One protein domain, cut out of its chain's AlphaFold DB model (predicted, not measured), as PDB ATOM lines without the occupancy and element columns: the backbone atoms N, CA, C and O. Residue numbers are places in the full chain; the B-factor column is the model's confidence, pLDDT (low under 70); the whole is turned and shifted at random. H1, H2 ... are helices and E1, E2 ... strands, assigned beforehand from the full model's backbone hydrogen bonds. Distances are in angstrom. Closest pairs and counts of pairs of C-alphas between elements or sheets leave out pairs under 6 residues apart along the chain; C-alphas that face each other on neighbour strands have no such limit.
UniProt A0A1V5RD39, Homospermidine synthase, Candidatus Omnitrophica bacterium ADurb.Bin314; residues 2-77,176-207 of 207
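This is residues 2 to 77 and 176 to 207 of the 207 residues of the protein "Homospermidine synthase" of Candidatus Omnitrophica bacterium ADurb.Bin314 (UniProt A0A1V5RD39). With little regular structure, the model is a loose frame: hairpin E1-E2 in the middle, H1 and hairpin E3-E4 at one end, H2 at the other, and residues 44 to 54 running back between these ends. Residues 176 to 207, with no named element, loop over another side. The printed 108 residues run E1, E2, H1, E3, E4, H2; both two-stranded sheets are antiparallel, the class is mixed, and 39 residues are in named elements. The radius of gyration of the C-alphas is 17.3 A, the spans 53 by 37 by 30 A.

E1, residues 6 to 11, begins at C-alpha 6 (119.102, 126.338, 120.644) and measures 15.5 A; E2, 14 to 19, 15.8 A. H1 is 25 to 32, E3 35 to 37, E4 40 to 43. H2, 55 to 66, 16.8 A, ends at C-alpha 66 (101.606, 124.422, 121.185).

In hairpin E1-E2, N 7 and O 18 are 2.9 A apart, within hydrogen-bond range; in hairpin E3-E4, N 35 and O 43, 2.9 A. H2 is apart from E1, E2, H1 and E3. Every O i to N i+4 pair is within range in H2, 3 of 4 in H1.

Residues 78 to 175 are not printed; C-alphas 77 and 176 are 32.8 A apart. The link E4 to H2 is long. Residue 207 is under pLDDT 70.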
ATOM      1  N   GLY A   2     115.750 124.683 128.917       92.62
ATOM      2  CA  GLY A   2     116.799 124.130 128.049       92.62
ATOM      3  C   GLY A   2     116.311 123.722 126.653       92.62
ATOM      4  O   GLY A   2     116.946 124.044 125.657       92.62
ATOM      5  N   MET A   3     115.104 123.151 126.568       94.69
ATOM      6  CA  MET A   3     114.456 122.790 125.295       94.69
ATOM      7  C   MET A   3     114.138 123.979 124.370       94.69
ATOM      8  O   MET A   3     113.787 123.774 123.214       94.69
ATOM      9  N   ASN A   4     114.191 125.216 124.868       94.94
ATOM     10  CA  ASN A   4     113.925 126.426 124.081       94.94
ATOM     11  C   ASN A   4     115.198 127.222 123.789       94.94
ATOM     12  O   ASN A   4     115.132 128.246 123.117       94.94
ATOM     13  N   THR A   5     116.340 126.779 124.308       95.94
ATOM     14  CA  THR A   5     117.635 127.378 124.006       95.94
ATOM     15  C   THR A   5     118.300 126.510 122.956       95.94
ATOM     16  O   THR A   5     118.643 125.367 123.244       95.94
ATOM     17  N   TRP A   6     118.489 127.050 121.758       96.56
ATOM     18  CA  TRP A   6     119.102 126.338 120.644       96.56
ATOM     19  C   TRP A   6     120.520 126.839 120.406       96.56
ATOM     20  O   TRP A   6     120.788 128.041 120.465       96.56
ATOM     21  N   VAL A   7     121.435 125.916 120.142       97.19
ATOM     22  CA  VAL A   7     122.831 126.214 119.830       97.19
ATOM     23  C   VAL A   7     123.307 125.368 118.659       97.19
ATOM     24  O   VAL A   7     122.858 124.241 118.450       97.19
ATOM     25  N   ARG A   8     124.241 125.921 117.894       97.12
ATOM     26  CA  ARG A   8     124.985 125.226 116.852       97.12
ATOM     27  C   ARG A   8     126.033 124.329 117.500       97.12
ATOM     28  O   ARG A   8     126.697 124.736 118.449       97.12
ATOM     29  N   SER A   9     126.188 123.127 116.977       97.75
ATOM     30  CA  SER A   9     127.228 122.177 117.363       97.75
ATOM     31  C   SER A   9     127.568 121.292 116.166       97.75
ATOM     32  O   SER A   9     127.093 121.520 115.049       97.75
ATOM     33  N   TRP A  10     128.393 120.282 116.390       97.69
ATOM     34  CA  TRP A  10     128.852 119.373 115.359       97.69
ATOM     35  C   TRP A  10     128.966 117.948 115.892       97.69
ATOM     36  O   TRP A  10     129.373 117.717 117.032       97.69
ATOM     37  N   VAL A  11     128.616 116.997 115.036       97.12
ATOM     38  CA  VAL A  11     128.891 115.567 115.200       97.12
ATOM     39  C   VAL A  11     129.561 115.068 113.919       97.12
ATOM     40  O   VAL A  11     129.415 115.711 112.873       97.12
ATOM     41  N   PRO A  12     130.253 113.916 113.930       95.12
ATOM     42  CA  PRO A  12     130.832 113.370 112.720       95.12
ATOM     43  C   PRO A  12     129.779 113.283 111.624       95.12
ATOM     44  O   PRO A  12     128.702 112.712 111.815       95.12
ATOM     45  N   SER A  13     130.124 113.800 110.447       84.88
ATOM     46  CA  SER A  13     129.289 113.923 109.238       84.88
ATOM     47  C   SER A  13     128.384 115.159 109.116       84.88
ATOM     48  O   SER A  13     127.957 115.420 107.991       84.88
ATOM     49  N   CYS A  14     128.064 115.924 110.173       93.19
ATOM     50  CA  CYS A  14     127.199 117.106 110.014       93.19
ATOM     51  C   CYS A  14     127.268 118.154 111.138       93.19
ATOM     52  O   CYS A  14     127.554 117.874 112.300       93.19
ATOM     53  N   GLU A  15     126.919 119.392 110.776       96.00
ATOM     54  CA  GLU A  15     126.518 120.405 111.754       96.00
ATOM     55  C   GLU A  15     125.109 120.111 112.270       96.00
ATOM     56  O   GLU A  15     124.237 119.677 111.515       96.00
ATOM     57  N   ILE A  16     124.880 120.407 113.547       96.81
ATOM     58  CA  ILE A  16     123.566 120.309 114.178       96.81
ATOM     59  C   ILE A  16     123.174 121.645 114.802       96.81
ATOM     60  O   ILE A  16     124.018 122.419 115.254       96.81
ATOM     61  N   VAL A  17     121.870 121.883 114.878       96.94
ATOM     62  CA  VAL A  17     121.276 122.908 115.735       96.94
ATOM     63  C   VAL A  17     120.464 122.167 116.785       96.94
ATOM     64  O   VAL A  17     119.399 121.639 116.488       96.94
ATOM     65  N   GLY A  18     121.009 122.061 117.993       97.50
ATOM     66  CA  GLY A  18     120.431 121.263 119.072       97.50
ATOM     67  C   GLY A  18     120.006 122.110 120.263       97.50
ATOM     68  O   GLY A  18     120.395 123.268 120.406       97.50
ATOM     69  N   MET A  19     119.209 121.516 121.141       98.00
ATOM     70  CA  MET A  19     118.726 122.155 122.361       98.00
ATOM     71  C   MET A  19     119.733 122.013 123.502       98.00
ATOM     72  O   MET A  19     120.346 120.958 123.672       98.00
ATOM     73  N   VAL A  20     119.840 123.040 124.345       97.81
ATOM     74  CA  VAL A  20     120.683 123.027 125.550       97.81
ATOM     75  C   VAL A  20     119.930 122.364 126.702       97.81
ATOM     76  O   VAL A  20     119.431 123.022 127.619       97.81
ATOM     77  N   ILE A  21     119.781 121.041 126.640       97.56
ATOM     78  CA  ILE A  21     119.107 120.267 127.688       97.56
ATOM     79  C   ILE A  21     120.012 120.171 128.919       97.56
ATOM     80  O   ILE A  21     121.206 119.905 128.820       97.56
ATOM     81  N   ARG A  22     119.442 120.415 130.105       96.19
ATOM     82  CA  ARG A  22     120.184 120.274 131.365       96.19
ATOM     83  C   ARG A  22     120.497 118.802 131.600       96.19
ATOM     84  O   ARG A  22     119.587 117.982 131.531       96.19
ATOM     85  N   HIS A  23     121.746 118.507 131.923       96.81
ATOM     86  CA  HIS A  23     122.217 117.155 132.181       96.81
ATOM     87  C   HIS A  23     123.336 117.209 133.240       96.81
ATOM     88  O   HIS A  23     123.973 118.253 133.411       96.81
ATOM     89  N   SER A  24     123.484 116.159 134.049       96.38
ATOM     90  CA  SER A  24     124.306 116.187 135.273       96.38
ATOM     91  C   SER A  24     125.807 116.340 135.005       96.38
ATOM     92  O   SER A  24     126.494 117.058 135.726       96.38
ATOM     93  N   GLU A  25     126.296 115.717 133.942       96.81
ATOM     94  CA  GLU A  25     127.673 115.762 133.449       96.81
ATOM     95  C   GLU A  25     128.116 117.168 133.050       96.81
ATOM     96  O   GLU A  25     129.291 117.497 133.178       96.81
ATOM     97  N   ALA A  26     127.186 118.044 132.653       97.12
ATOM     98  CA  ALA A  26     127.511 119.451 132.422       97.12
ATOM     99  C   ALA A  26     128.077 120.123 133.687       97.12
ATOM    100  O   ALA A  26     128.921 121.014 133.597       97.12
ATOM    101  N   PHE A  27     127.643 119.669 134.865       96.25
ATOM    102  CA  PHE A  27     128.142 120.142 136.150       96.25
ATOM    103  C   PHE A  27     129.361 119.339 136.594       96.25
ATOM    104  O   PHE A  27     130.404 119.939 136.849       96.25
ATOM    105  N   SER A  28     129.259 118.006 136.637       97.56
ATOM    106  CA  SER A  28     130.327 117.165 137.188       97.56
ATOM    107  C   SER A  28     131.611 117.220 136.356       97.56
ATOM    108  O   SER A  28     132.680 117.404 136.932       97.56
ATOM    109  N   ILE A  29     131.541 117.209 135.018       98.19
ATOM    110  CA  ILE A  29     132.732 117.348 134.157       98.19
ATOM    111  C   ILE A  29     133.356 118.737 134.337       98.19
ATOM    112  O   ILE A  29     134.574 118.869 134.472       98.19
ATOM    113  N   SER A  30     132.535 119.794 134.351       97.75
ATOM    114  CA  SER A  30     133.025 121.170 134.519       97.75
ATOM    115  C   SER A  30     133.716 121.361 135.876       97.75
ATOM    116  O   SER A  30     134.794 121.956 135.956       97.75
ATOM    117  N   GLU A  31     133.142 120.805 136.942       96.62
ATOM    118  CA  GLU A  31     133.736 120.791 138.274       96.62
ATOM    119  C   GLU A  31     135.031 119.972 138.310       96.62
ATOM    120  O   GLU A  31     136.073 120.494 138.717       96.62
ATOM    121  N   ARG A  32     135.004 118.738 137.795       96.75
ATOM    122  CA  ARG A  32     136.139 117.805 137.778       96.75
ATOM    123  C   ARG A  32     137.351 118.342 137.024       96.75
ATOM    124  O   ARG A  32     138.485 118.052 137.406       96.75
ATOM    125  N   LEU A  33     137.114 119.119 135.967       97.25
ATOM    126  CA  LEU A  33     138.140 119.762 135.144       97.25
ATOM    127  C   LEU A  33     138.503 121.179 135.620       97.25
ATOM    128  O   LEU A  33     139.243 121.892 134.937       97.25
ATOM    129  N   THR A  34     137.999 121.618 136.777       98.50
ATOM    130  CA  THR A  34     138.378 122.912 137.348       98.50
ATOM    131  C   THR A  34     139.797 122.864 137.910       98.50
ATOM    132  O   THR A  34     140.123 122.018 138.739       98.50
ATOM    133  N   VAL A  35     140.630 123.839 137.537       98.56
ATOM    134  CA  VAL A  35     141.933 124.066 138.176       98.56
ATOM    135  C   VAL A  35     141.784 125.138 139.249       98.56
ATOM    136  O   VAL A  35     141.352 126.262 138.972       98.56
ATOM    137  N   TRP A  36     142.188 124.801 140.471       98.25
ATOM    138  CA  TRP A  36     142.104 125.672 141.641       98.25
ATOM    139  C   TRP A  36     143.487 126.177 142.062       98.25
ATOM    140  O   TRP A  36     144.464 125.431 142.054       98.25
ATOM    141  N   ARG A  37     143.574 127.448 142.466       98.31
ATOM    142  CA  ARG A  37     144.744 128.035 143.140       98.31
ATOM    143  C   ARG A  37     144.262 128.906 144.287       98.31
ATOM    144  O   ARG A  37     143.442 129.789 144.056       98.31
ATOM    145  N   ASN A  38     144.756 128.675 145.503       96.88
ATOM    146  CA  ASN A  38     144.364 129.431 146.701       96.88
ATOM    147  C   ASN A  38     142.835 129.565 146.842       96.88
ATOM    148  O   ASN A  38     142.311 130.661 147.020       96.88
ATOM    149  N   ASN A  39     142.117 128.449 146.677       95.94
ATOM    150  CA  ASN A  39     140.652 128.384 146.722       95.94
ATOM    151  C   ASN A  39     139.910 129.236 145.664       95.94
ATOM    152  O   ASN A  39     138.714 129.491 145.785       95.94
ATOM    153  N   LYS A  40     140.598 129.665 144.599       98.06
ATOM    154  CA  LYS A  40     140.022 130.363 143.445       98.06
ATOM    155  C   LYS A  40     140.122 129.488 142.198       98.06
ATOM    156  O   LYS A  40     141.205 129.005 141.864       98.06
ATOM    157  N   ALA A  41     139.008 129.310 141.491       97.94
ATOM    158  CA  ALA A  41     139.005 128.660 140.185       97.94
ATOM    159  C   ALA A  41     139.736 129.561 139.174       97.94
ATOM    160  O   ALA A  41     139.305 130.686 138.915       97.94
ATOM    161  N   VAL A  42     140.861 129.088 138.634       98.44
ATOM    162  CA  VAL A  42     141.664 129.813 137.628       98.44
ATOM    163  C   VAL A  42     141.434 129.300 136.209       98.44
ATOM    164  O   VAL A  42     141.757 129.991 135.249       98.44
ATOM    165  N   TYR A  43     140.857 128.108 136.078       98.06
ATOM    166  CA  TYR A  43     140.384 127.541 134.823       98.06
ATOM    167  C   TYR A  43     139.187 126.639 135.110       98.06
ATOM    168  O   TYR A  43     139.200 125.886 136.084       98.06
ATOM    169  N   ARG A  44     138.169 126.714 134.256       98.06
ATOM    170  CA  ARG A  44     137.007 125.828 134.252       98.06
ATOM    171  C   ARG A  44     136.439 125.801 132.835       98.06
ATOM    172  O   ARG A  44     136.143 126.878 132.312       98.06
ATOM    173  N   PRO A  45     136.284 124.628 132.207       97.81
ATOM    174  CA  PRO A  45     135.703 124.565 130.878       97.81
ATOM    175  C   PRO A  45     134.194 124.814 130.933       97.81
ATOM    176  O   PRO A  45     133.507 124.419 131.882       97.81
ATOM    177  N   THR A  46     133.673 125.434 129.878       97.75
ATOM    178  CA  THR A  46     132.240 125.418 129.595       97.75
ATOM    179  C   THR A  46     131.857 124.014 129.143       97.75
ATOM    180  O   THR A  46     132.447 123.486 128.205       97.75
ATOM    181  N   VAL A  47     130.867 123.421 129.807       98.31
ATOM    182  CA  VAL A  47     130.311 122.112 129.451       98.31
ATOM    183  C   VAL A  47     128.795 122.241 129.439       98.31
ATOM    184  O   VAL A  47     128.207 122.789 130.371       98.31
ATOM    185  N   HIS A  48     128.157 121.778 128.374       97.81
ATOM    186  CA  HIS A  48     126.706 121.676 128.280       97.81
ATOM    187  C   HIS A  48     126.334 120.634 127.230       97.81
ATOM    188  O   HIS A  48     127.090 120.390 126.289       97.81
ATOM    189  N   TYR A  49     125.143 120.057 127.359       98.12
ATOM    190  CA  TYR A  49     124.643 119.128 126.362       98.12
ATOM    191  C   TYR A  49     124.015 119.894 125.192       98.12
ATOM    192  O   TYR A  49     123.318 120.887 125.403       98.12
ATOM    193  N   VAL A  50     124.276 119.456 123.960       98.19
ATOM    194  CA  VAL A  50     123.605 119.953 122.752       98.19
ATOM    195  C   VAL A  50     122.881 118.785 122.116       98.19
ATOM    196  O   VAL A  50     123.501 117.944 121.471       98.19
ATOM    197  N   TYR A  51     121.571 118.727 122.324       98.12
ATOM    198  CA  TYR A  51     120.775 117.573 121.943       98.12
ATOM    199  C   TYR A  51     119.910 117.873 120.721       98.12
ATOM    200  O   TYR A  51     118.989 118.692 120.783       98.12
ATOM    201  N   MET A  52     120.210 117.192 119.617       97.69
ATOM    202  CA  MET A  52     119.353 117.110 118.439       97.69
ATOM    203  C   MET A  52     118.698 115.723 118.432       97.69
ATOM    204  O   MET A  52     119.344 114.760 118.017       97.69
ATOM    205  N   PRO A  53     117.468 115.579 118.956       97.38
ATOM    206  CA  PRO A  53     116.799 114.289 118.994       97.38
ATOM    207  C   PRO A  53     116.309 113.887 117.597       97.38
ATOM    208  O   PRO A  53     116.391 114.658 116.643       97.38
ATOM    209  N   CYS A  54     115.734 112.690 117.489       97.06
ATOM    210  CA  CYS A  54     115.087 112.253 116.254       97.06
ATOM    211  C   CYS A  54     113.904 113.153 115.845       97.06
ATOM    212  O   CYS A  54     113.270 113.804 116.684       97.06
ATOM    213  N   ASP A  55     113.559 113.115 114.557       96.88
ATOM    214  CA  ASP A  55     112.495 113.925 113.949       96.88
ATOM    215  C   ASP A  55     111.151 113.802 114.682       96.88
ATOM    216  O   ASP A  55     110.480 114.802 114.941       96.88
ATOM    217  N   SER A  56     110.779 112.586 115.093       97.06
ATOM    218  CA  SER A  56     109.545 112.342 115.847       97.06
ATOM    219  C   SER A  56     109.535 113.092 117.179       97.06
ATOM    220  O   SER A  56     108.526 113.690 117.542       97.06
ATOM    221  N   THR A  57     110.661 113.118 117.898       97.31
ATOM    222  CA  THR A  57     110.780 113.876 119.149       97.31
ATOM    223  C   THR A  57     110.764 115.381 118.894       97.31
ATOM    224  O   THR A  57     110.171 116.109 119.685       97.31
ATOM    225  N   LEU A  58     111.359 115.872 117.800       97.62
ATOM    226  CA  LEU A  58     111.254 117.289 117.424       97.62
ATOM    227  C   LEU A  58     109.797 117.699 117.195       97.62
ATOM    228  O   LEU A  58     109.364 118.725 117.724       97.62
ATOM    229  N   ALA A  59     109.031 116.871 116.479       97.94
ATOM    230  CA  ALA A  59     107.602 117.081 116.272       97.94
ATOM    231  C   ALA A  59     106.826 117.058 117.602       97.94
ATOM    232  O   ALA A  59     106.055 117.978 117.874       97.94
ATOM    233  N   SER A  60     107.093 116.085 118.483       98.12
ATOM    234  CA  SER A  60     106.474 116.030 119.816       98.12
ATOM    235  C   SER A  60     106.821 117.243 120.684       98.12
ATOM    236  O   SER A  60     105.967 117.759 121.399       98.12
ATOM    237  N   LEU A  61     108.054 117.749 120.628       97.38
ATOM    238  CA  LEU A  61     108.437 118.952 121.370       97.38
ATOM    239  C   LEU A  61     107.793 120.211 120.788       97.38
ATOM    240  O   LEU A  61     107.525 121.157 121.525       97.38
ATOM    241  N   HIS A  62     107.553 120.261 119.479       97.56
ATOM    242  CA  HIS A  62     106.781 121.342 118.877       97.56
ATOM    243  C   HIS A  62     105.326 121.313 119.362       97.56
ATOM    244  O   HIS A  62     104.840 122.320 119.872       97.56
ATOM    245  N   GLU A  63     104.676 120.149 119.322       98.19
ATOM    246  CA  GLU A  63     103.324 119.966 119.857       98.19
ATOM    247  C   GLU A  63     103.241 120.329 121.348       98.19
ATOM    248  O   GLU A  63     102.337 121.058 121.753       98.19
ATOM    249  N   LEU A  64     104.215 119.904 122.161       97.94
ATOM    250  CA  LEU A  64     104.287 120.255 123.581       97.94
ATOM    251  C   LEU A  64     104.278 121.778 123.788       97.94
ATOM    252  O   LEU A  64     103.591 122.281 124.676       97.94
ATOM    253  N   ARG A  65     105.002 122.532 122.949       97.12
ATOM    254  CA  ARG A  65     104.989 124.004 122.993       97.12
ATOM    255  C   ARG A  65     103.618 124.564 122.610       97.12
ATOM    256  O   ARG A  65     103.138 125.461 123.298       97.12
ATOM    257  N   CYS A  66     102.965 124.024 121.580       97.94
ATOM    258  CA  CYS A  66     101.606 124.422 121.185       97.94
ATOM    259  C   CYS A  66     100.570 124.166 122.291       97.94
ATOM    260  O   CYS A  66      99.596 124.903 122.409       97.94
ATOM    261  N   ARG A  67     100.802 123.154 123.130       97.69
ATOM    262  CA  ARG A  67      99.977 122.817 124.297       97.69
ATOM    263  C   ARG A  67     100.315 123.636 125.548       97.69
ATOM    264  O   ARG A  67      99.901 123.271 126.641       97.69
ATOM    265  N   ASN A  68     101.092 124.717 125.427       96.88
ATOM    266  CA  ASN A  68     101.592 125.493 126.569       96.88
ATOM    267  C   ASN A  68     102.314 124.626 127.617       96.88
ATOM    268  O   ASN A  68     102.217 124.876 128.816       96.88
ATOM    269  N   TYR A  69     103.069 123.628 127.153       96.88
ATOM    270  CA  TYR A  69     103.804 122.665 127.977       96.88
ATOM    271  C   TYR A  69     102.932 121.726 128.820       96.88
ATOM    272  O   TYR A  69     103.462 121.048 129.698       96.88
ATOM    273  N   ASP A  70     101.634 121.623 128.524       97.94
ATOM    274  CA  ASP A  70     100.830 120.497 128.988       97.94
ATOM    275  C   ASP A  70     101.193 119.242 128.187       97.94
ATOM    276  O   ASP A  70     101.122 119.224 126.951       97.94
ATOM    277  N   LEU A  71     101.618 118.198 128.896       97.75
ATOM    278  CA  LEU A  71     102.134 116.971 128.299       97.75
ATOM    279  C   LEU A  71     101.081 116.323 127.391       97.75
ATOM    280  O   LEU A  71      99.879 116.389 127.648       97.75
ATOM    281  N   GLN A  72     101.529 115.683 126.314       98.19
ATOM    282  CA  GLN A  72     100.642 114.884 125.481       98.19
ATOM    283  C   GLN A  72      99.932 113.805 126.316       98.19
ATOM    284  O   GLN A  72     100.564 113.181 127.170       98.19
ATOM    285  N   PRO A  73      98.646 113.511 126.037       97.62
ATOM    286  CA  PRO A  73      97.882 112.510 126.787       97.62
ATOM    287  C   PRO A  73      98.410 111.078 126.607       97.62
ATOM    288  O   PRO A  73      98.058 110.189 127.376       97.62
ATOM    289  N   SER A  74      99.238 110.838 125.587       97.62
ATOM    290  CA  SER A  74      99.889 109.556 125.338       97.62
ATOM    291  C   SER A  74     101.337 109.778 124.917       97.62
ATOM    292  O   SER A  74     101.636 110.676 124.130       97.62
ATOM    293  N   LEU A  75     102.226 108.937 125.439       97.00
ATOM    294  CA  LEU A  75     103.642 108.900 125.099       97.00
ATOM    295  C   LEU A  75     103.994 107.511 124.572       97.00
ATOM    296  O   LEU A  75     103.473 106.504 125.052       97.00
ATOM    297  N   ARG A  76     104.917 107.454 123.612       95.38
ATOM    298  CA  ARG A  76     105.442 106.200 123.066       95.38
ATOM    299  C   ARG A  76     106.943 106.311 122.842       95.38
ATOM    300  O   ARG A  76     107.420 107.315 122.319       95.38
ATOM    301  N   ILE A  77     107.663 105.247 123.184       94.88
ATOM    302  CA  ILE A  77     109.064 105.047 122.804       94.88
ATOM    303  C   ILE A  77     109.073 104.230 121.513       94.88
ATOM    304  O   ILE A  77     108.469 103.164 121.459       94.88
ATOM    305  N   PRO A 176     132.096 127.704 115.494       94.62
ATOM    306  CA  PRO A 176     130.826 128.425 115.379       94.62
ATOM    307  C   PRO A 176     130.724 129.353 114.158       94.62
ATOM    308  O   PRO A 176     129.641 129.844 113.849       94.62
ATOM    309  N   PHE A 177     131.833 129.619 113.458       94.25
ATOM    310  CA  PHE A 177     131.867 130.426 112.237       94.25
ATOM    311  C   PHE A 177     131.697 129.603 110.964       94.25
ATOM    312  O   PHE A 177     131.283 130.152 109.941       94.25
ATOM    313  N   LYS A 178     132.010 128.302 111.004       93.75
ATOM    314  CA  LYS A 178     131.864 127.413 109.849       93.75
ATOM    315  C   LYS A 178     130.402 127.446 109.397       93.75
ATOM    316  O   LYS A 178     129.509 127.430 110.238       93.75
ATOM    317  N   ASN A 179     130.170 127.614 108.094       92.19
ATOM    318  CA  ASN A 179     128.843 127.705 107.467       92.19
ATOM    319  C   ASN A 179     127.866 128.724 108.095       92.19
ATOM    320  O   ASN A 179     126.667 128.669 107.829       92.19
ATOM    321  N   TYR A 180     128.346 129.669 108.916       91.62
ATOM    322  CA  TYR A 180     127.484 130.702 109.476       91.62
ATOM    323  C   TYR A 180     127.101 131.702 108.388       91.62
ATOM    324  O   TYR A 180     127.972 132.295 107.748       91.62
ATOM    325  N   GLN A 181     125.804 131.940 108.224       87.94
ATOM    326  CA  GLN A 181     125.284 132.991 107.360       87.94
ATOM    327  C   GLN A 181     124.364 133.907 108.159       87.94
ATOM    328  O   GLN A 181     123.464 133.452 108.860       87.94
ATOM    329  N   SER A 182     124.598 135.215 108.047       87.00
ATOM    330  CA  SER A 182     123.711 136.230 108.609       87.00
ATOM    331  C   SER A 182     122.727 136.669 107.530       87.00
ATOM    332  O   SER A 182     123.073 137.463 106.656       87.00
ATOM    333  N   PHE A 183     121.502 136.147 107.589       86.38
ATOM    334  CA  PHE A 183     120.421 136.554 106.683       86.38
ATOM    335  C   PHE A 183     119.849 137.931 107.039       86.38
ATOM    336  O   PHE A 183     119.333 138.633 106.169       86.38
ATOM    337  N   PHE A 184     120.027 138.369 108.291       87.62
ATOM    338  CA  PHE A 184     119.615 139.686 108.781       87.62
ATOM    339  C   PHE A 184     120.808 140.476 109.353       87.62
ATOM    340  O   PHE A 184     120.929 140.627 110.570       87.62
ATOM    341  N   PRO A 185     121.679 141.063 108.506       82.88
ATOM    342  CA  PRO A 185     122.918 141.723 108.949       82.88
ATOM    343  C   PRO A 185     122.719 142.918 109.892       82.88
ATOM    344  O   PRO A 185     123.643 143.330 110.596       82.88
ATOM    345  N   LYS A 186     121.516 143.507 109.885       86.50
ATOM    346  CA  LYS A 186     121.143 144.612 110.775       86.50
ATOM    347  C   LYS A 186     120.800 144.145 112.192       86.50
ATOM    348  O   LYS A 186     120.815 144.986 113.085       86.50
ATOM    349  N   ASN A 187     120.523 142.855 112.412       85.25
ATOM    350  CA  ASN A 187     120.314 142.305 113.748       85.25
ATOM    351  C   ASN A 187     121.659 142.306 114.505       85.25
ATOM    352  O   ASN A 187     122.568 141.561 114.128       85.25
ATOM    353  N   PRO A 188     121.829 143.101 115.582       83.12
ATOM    354  CA  PRO A 188     123.078 143.119 116.340       83.12
ATOM    355  C   PRO A 188     123.422 141.749 116.933       83.12
ATOM    356  O   PRO A 188     124.600 141.440 117.106       83.12
ATOM    357  N   GLN A 189     122.415 140.913 117.201       81.62
ATOM    358  CA  GLN A 189     122.605 139.570 117.742       81.62
ATOM    359  C   GLN A 189     123.141 138.567 116.710       81.62
ATOM    360  O   GLN A 189     123.624 137.510 117.113       81.62
ATOM    361  N   ALA A 190     123.106 138.900 115.415       82.75
ATOM    362  CA  ALA A 190     123.698 138.099 114.345       82.75
ATOM    363  C   ALA A 190     125.211 138.357 114.170       82.75
ATOM    364  O   ALA A 190     125.878 137.721 113.354       82.75
ATOM    365  N   LYS A 191     125.787 139.308 114.918       87.50
ATOM    366  CA  LYS A 191     127.233 139.554 114.902       87.50
ATOM    367  C   LYS A 191     127.931 138.605 115.865       87.50
ATOM    368  O   LYS A 191     127.696 138.650 117.071       87.50
ATOM    369  N   LEU A 192     128.825 137.786 115.322       91.12
ATOM    370  CA  LEU A 192     129.657 136.884 116.109       91.12
ATOM    371  C   LEU A 192     130.924 137.592 116.613       91.12
ATOM    372  O   LEU A 192     131.514 138.420 115.912       91.12
ATOM    373  N   ASP A 193     131.362 137.240 117.820       93.75
ATOM    374  CA  ASP A 193     132.604 137.722 118.415       93.75
ATOM    375  C   ASP A 193     133.805 136.981 117.816       93.75
ATOM    376  O   ASP A 193     134.129 135.855 118.197       93.75
ATOM    377  N   ARG A 194     134.499 137.644 116.887       92.81
ATOM    378  CA  ARG A 194     135.708 137.115 116.240       92.81
ATOM    379  C   ARG A 194     136.953 137.131 117.129       92.81
ATOM    380  O   ARG A 194     137.909 136.435 116.808       92.81
ATOM    381  N   LYS A 195     136.972 137.924 118.207       94.25
ATOM    382  CA  LYS A 195     138.108 137.978 119.142       94.25
ATOM    383  C   LYS A 195     138.089 136.790 120.098       94.25
ATOM    384  O   LYS A 195     139.151 136.318 120.484       94.25
ATOM    385  N   ASN A 196     136.896 136.290 120.424       93.88
ATOM    386  CA  ASN A 196     136.698 135.119 121.274       93.88
ATOM    387  C   ASN A 196     135.870 134.054 120.532       93.88
ATOM    388  O   ASN A 196     134.677 133.916 120.804       93.88
ATOM    389  N   PRO A 197     136.469 133.276 119.606       92.44
ATOM    390  CA  PRO A 197     135.725 132.348 118.750       92.44
ATOM    391  C   PRO A 197     134.831 131.363 119.507       92.44
ATOM    392  O   PRO A 197     133.713 131.087 119.078       92.44
ATOM    393  N   TRP A 198     135.305 130.899 120.662       95.56
ATOM    394  CA  TRP A 198     134.661 129.879 121.488       95.56
ATOM    395  C   TRP A 198     133.781 130.448 122.605       95.56
ATOM    396  O   TRP A 198     133.378 129.716 123.506       95.56
ATOM    397  N   ILE A 199     133.476 131.748 122.580       95.88
ATOM    398  CA  ILE A 199     132.527 132.322 123.533       95.88
ATOM    399  C   ILE A 199     131.123 131.763 123.257       95.88
ATOM    400  O   ILE A 199     130.698 131.677 122.104       95.88
ATOM    401  N   PHE A 200     130.380 131.395 124.306       95.56
ATOM    402  CA  PHE A 200     129.080 130.722 124.177       95.56
ATOM    403  C   PHE A 200     128.082 131.481 123.284       95.56
ATOM    404  O   PHE A 200     127.297 130.877 122.557       95.56
ATOM    405  N   GLN A 201     128.143 132.815 123.271       94.31
ATOM    406  CA  GLN A 201     127.286 133.657 122.438       94.31
ATOM    407  C   GLN A 201     127.414 133.353 120.943       94.31
ATOM    408  O   GLN A 201     126.426 133.524 120.233       94.31
ATOM    409  N   ASN A 202     128.577 132.890 120.478       95.31
ATOM    410  CA  ASN A 202     128.782 132.537 119.074       95.31
ATOM    411  C   ASN A 202     128.056 131.250 118.670       95.31
ATOM    412  O   ASN A 202     127.810 131.033 117.487       95.31
ATOM    413  N   PHE A 203     127.719 130.400 119.639       95.94
ATOM    414  CA  PHE A 203     127.037 129.135 119.397       95.94
ATOM    415  C   PHE A 203     125.523 129.285 119.385       95.94
ATOM    416  O   PHE A 203     124.851 128.432 118.822       95.94
ATOM    417  N   LEU A 204     124.967 130.331 120.004       94.75
ATOM    418  CA  LEU A 204     123.519 130.517 120.065       94.75
ATOM    419  C   LEU A 204     122.929 130.562 118.653       94.75
ATOM    420  O   LEU A 204     123.320 131.386 117.827       94.75
ATOM    421  N   HIS A 205     121.978 129.669 118.394       91.81
ATOM    422  CA  HIS A 205     121.179 129.720 117.184       91.81
ATOM    423  C   HIS A 205     120.130 130.810 117.377       91.81
ATOM    424  O   HIS A 205     119.337 130.765 118.319       91.81
ATOM    425  N   ARG A 206     120.213 131.837 116.538       79.25
ATOM    426  CA  ARG A 206     119.386 133.037 116.602       79.25
ATOM    427  C   ARG A 206     118.867 133.319 115.204       79.25
ATOM    428  O   ARG A 206     119.641 133.202 114.252       79.25
ATOM    429  N   ASP A 207     117.600 133.699 115.141       59.16
ATOM    430  CA  ASP A 207     116.944 134.187 113.930       59.16
ATOM    431  C   ASP A 207     117.443 135.596 113.543       59.16
ATOM    432  O   ASP A 207     117.727 136.432 114.444       59.16
TER     433      ASP A 207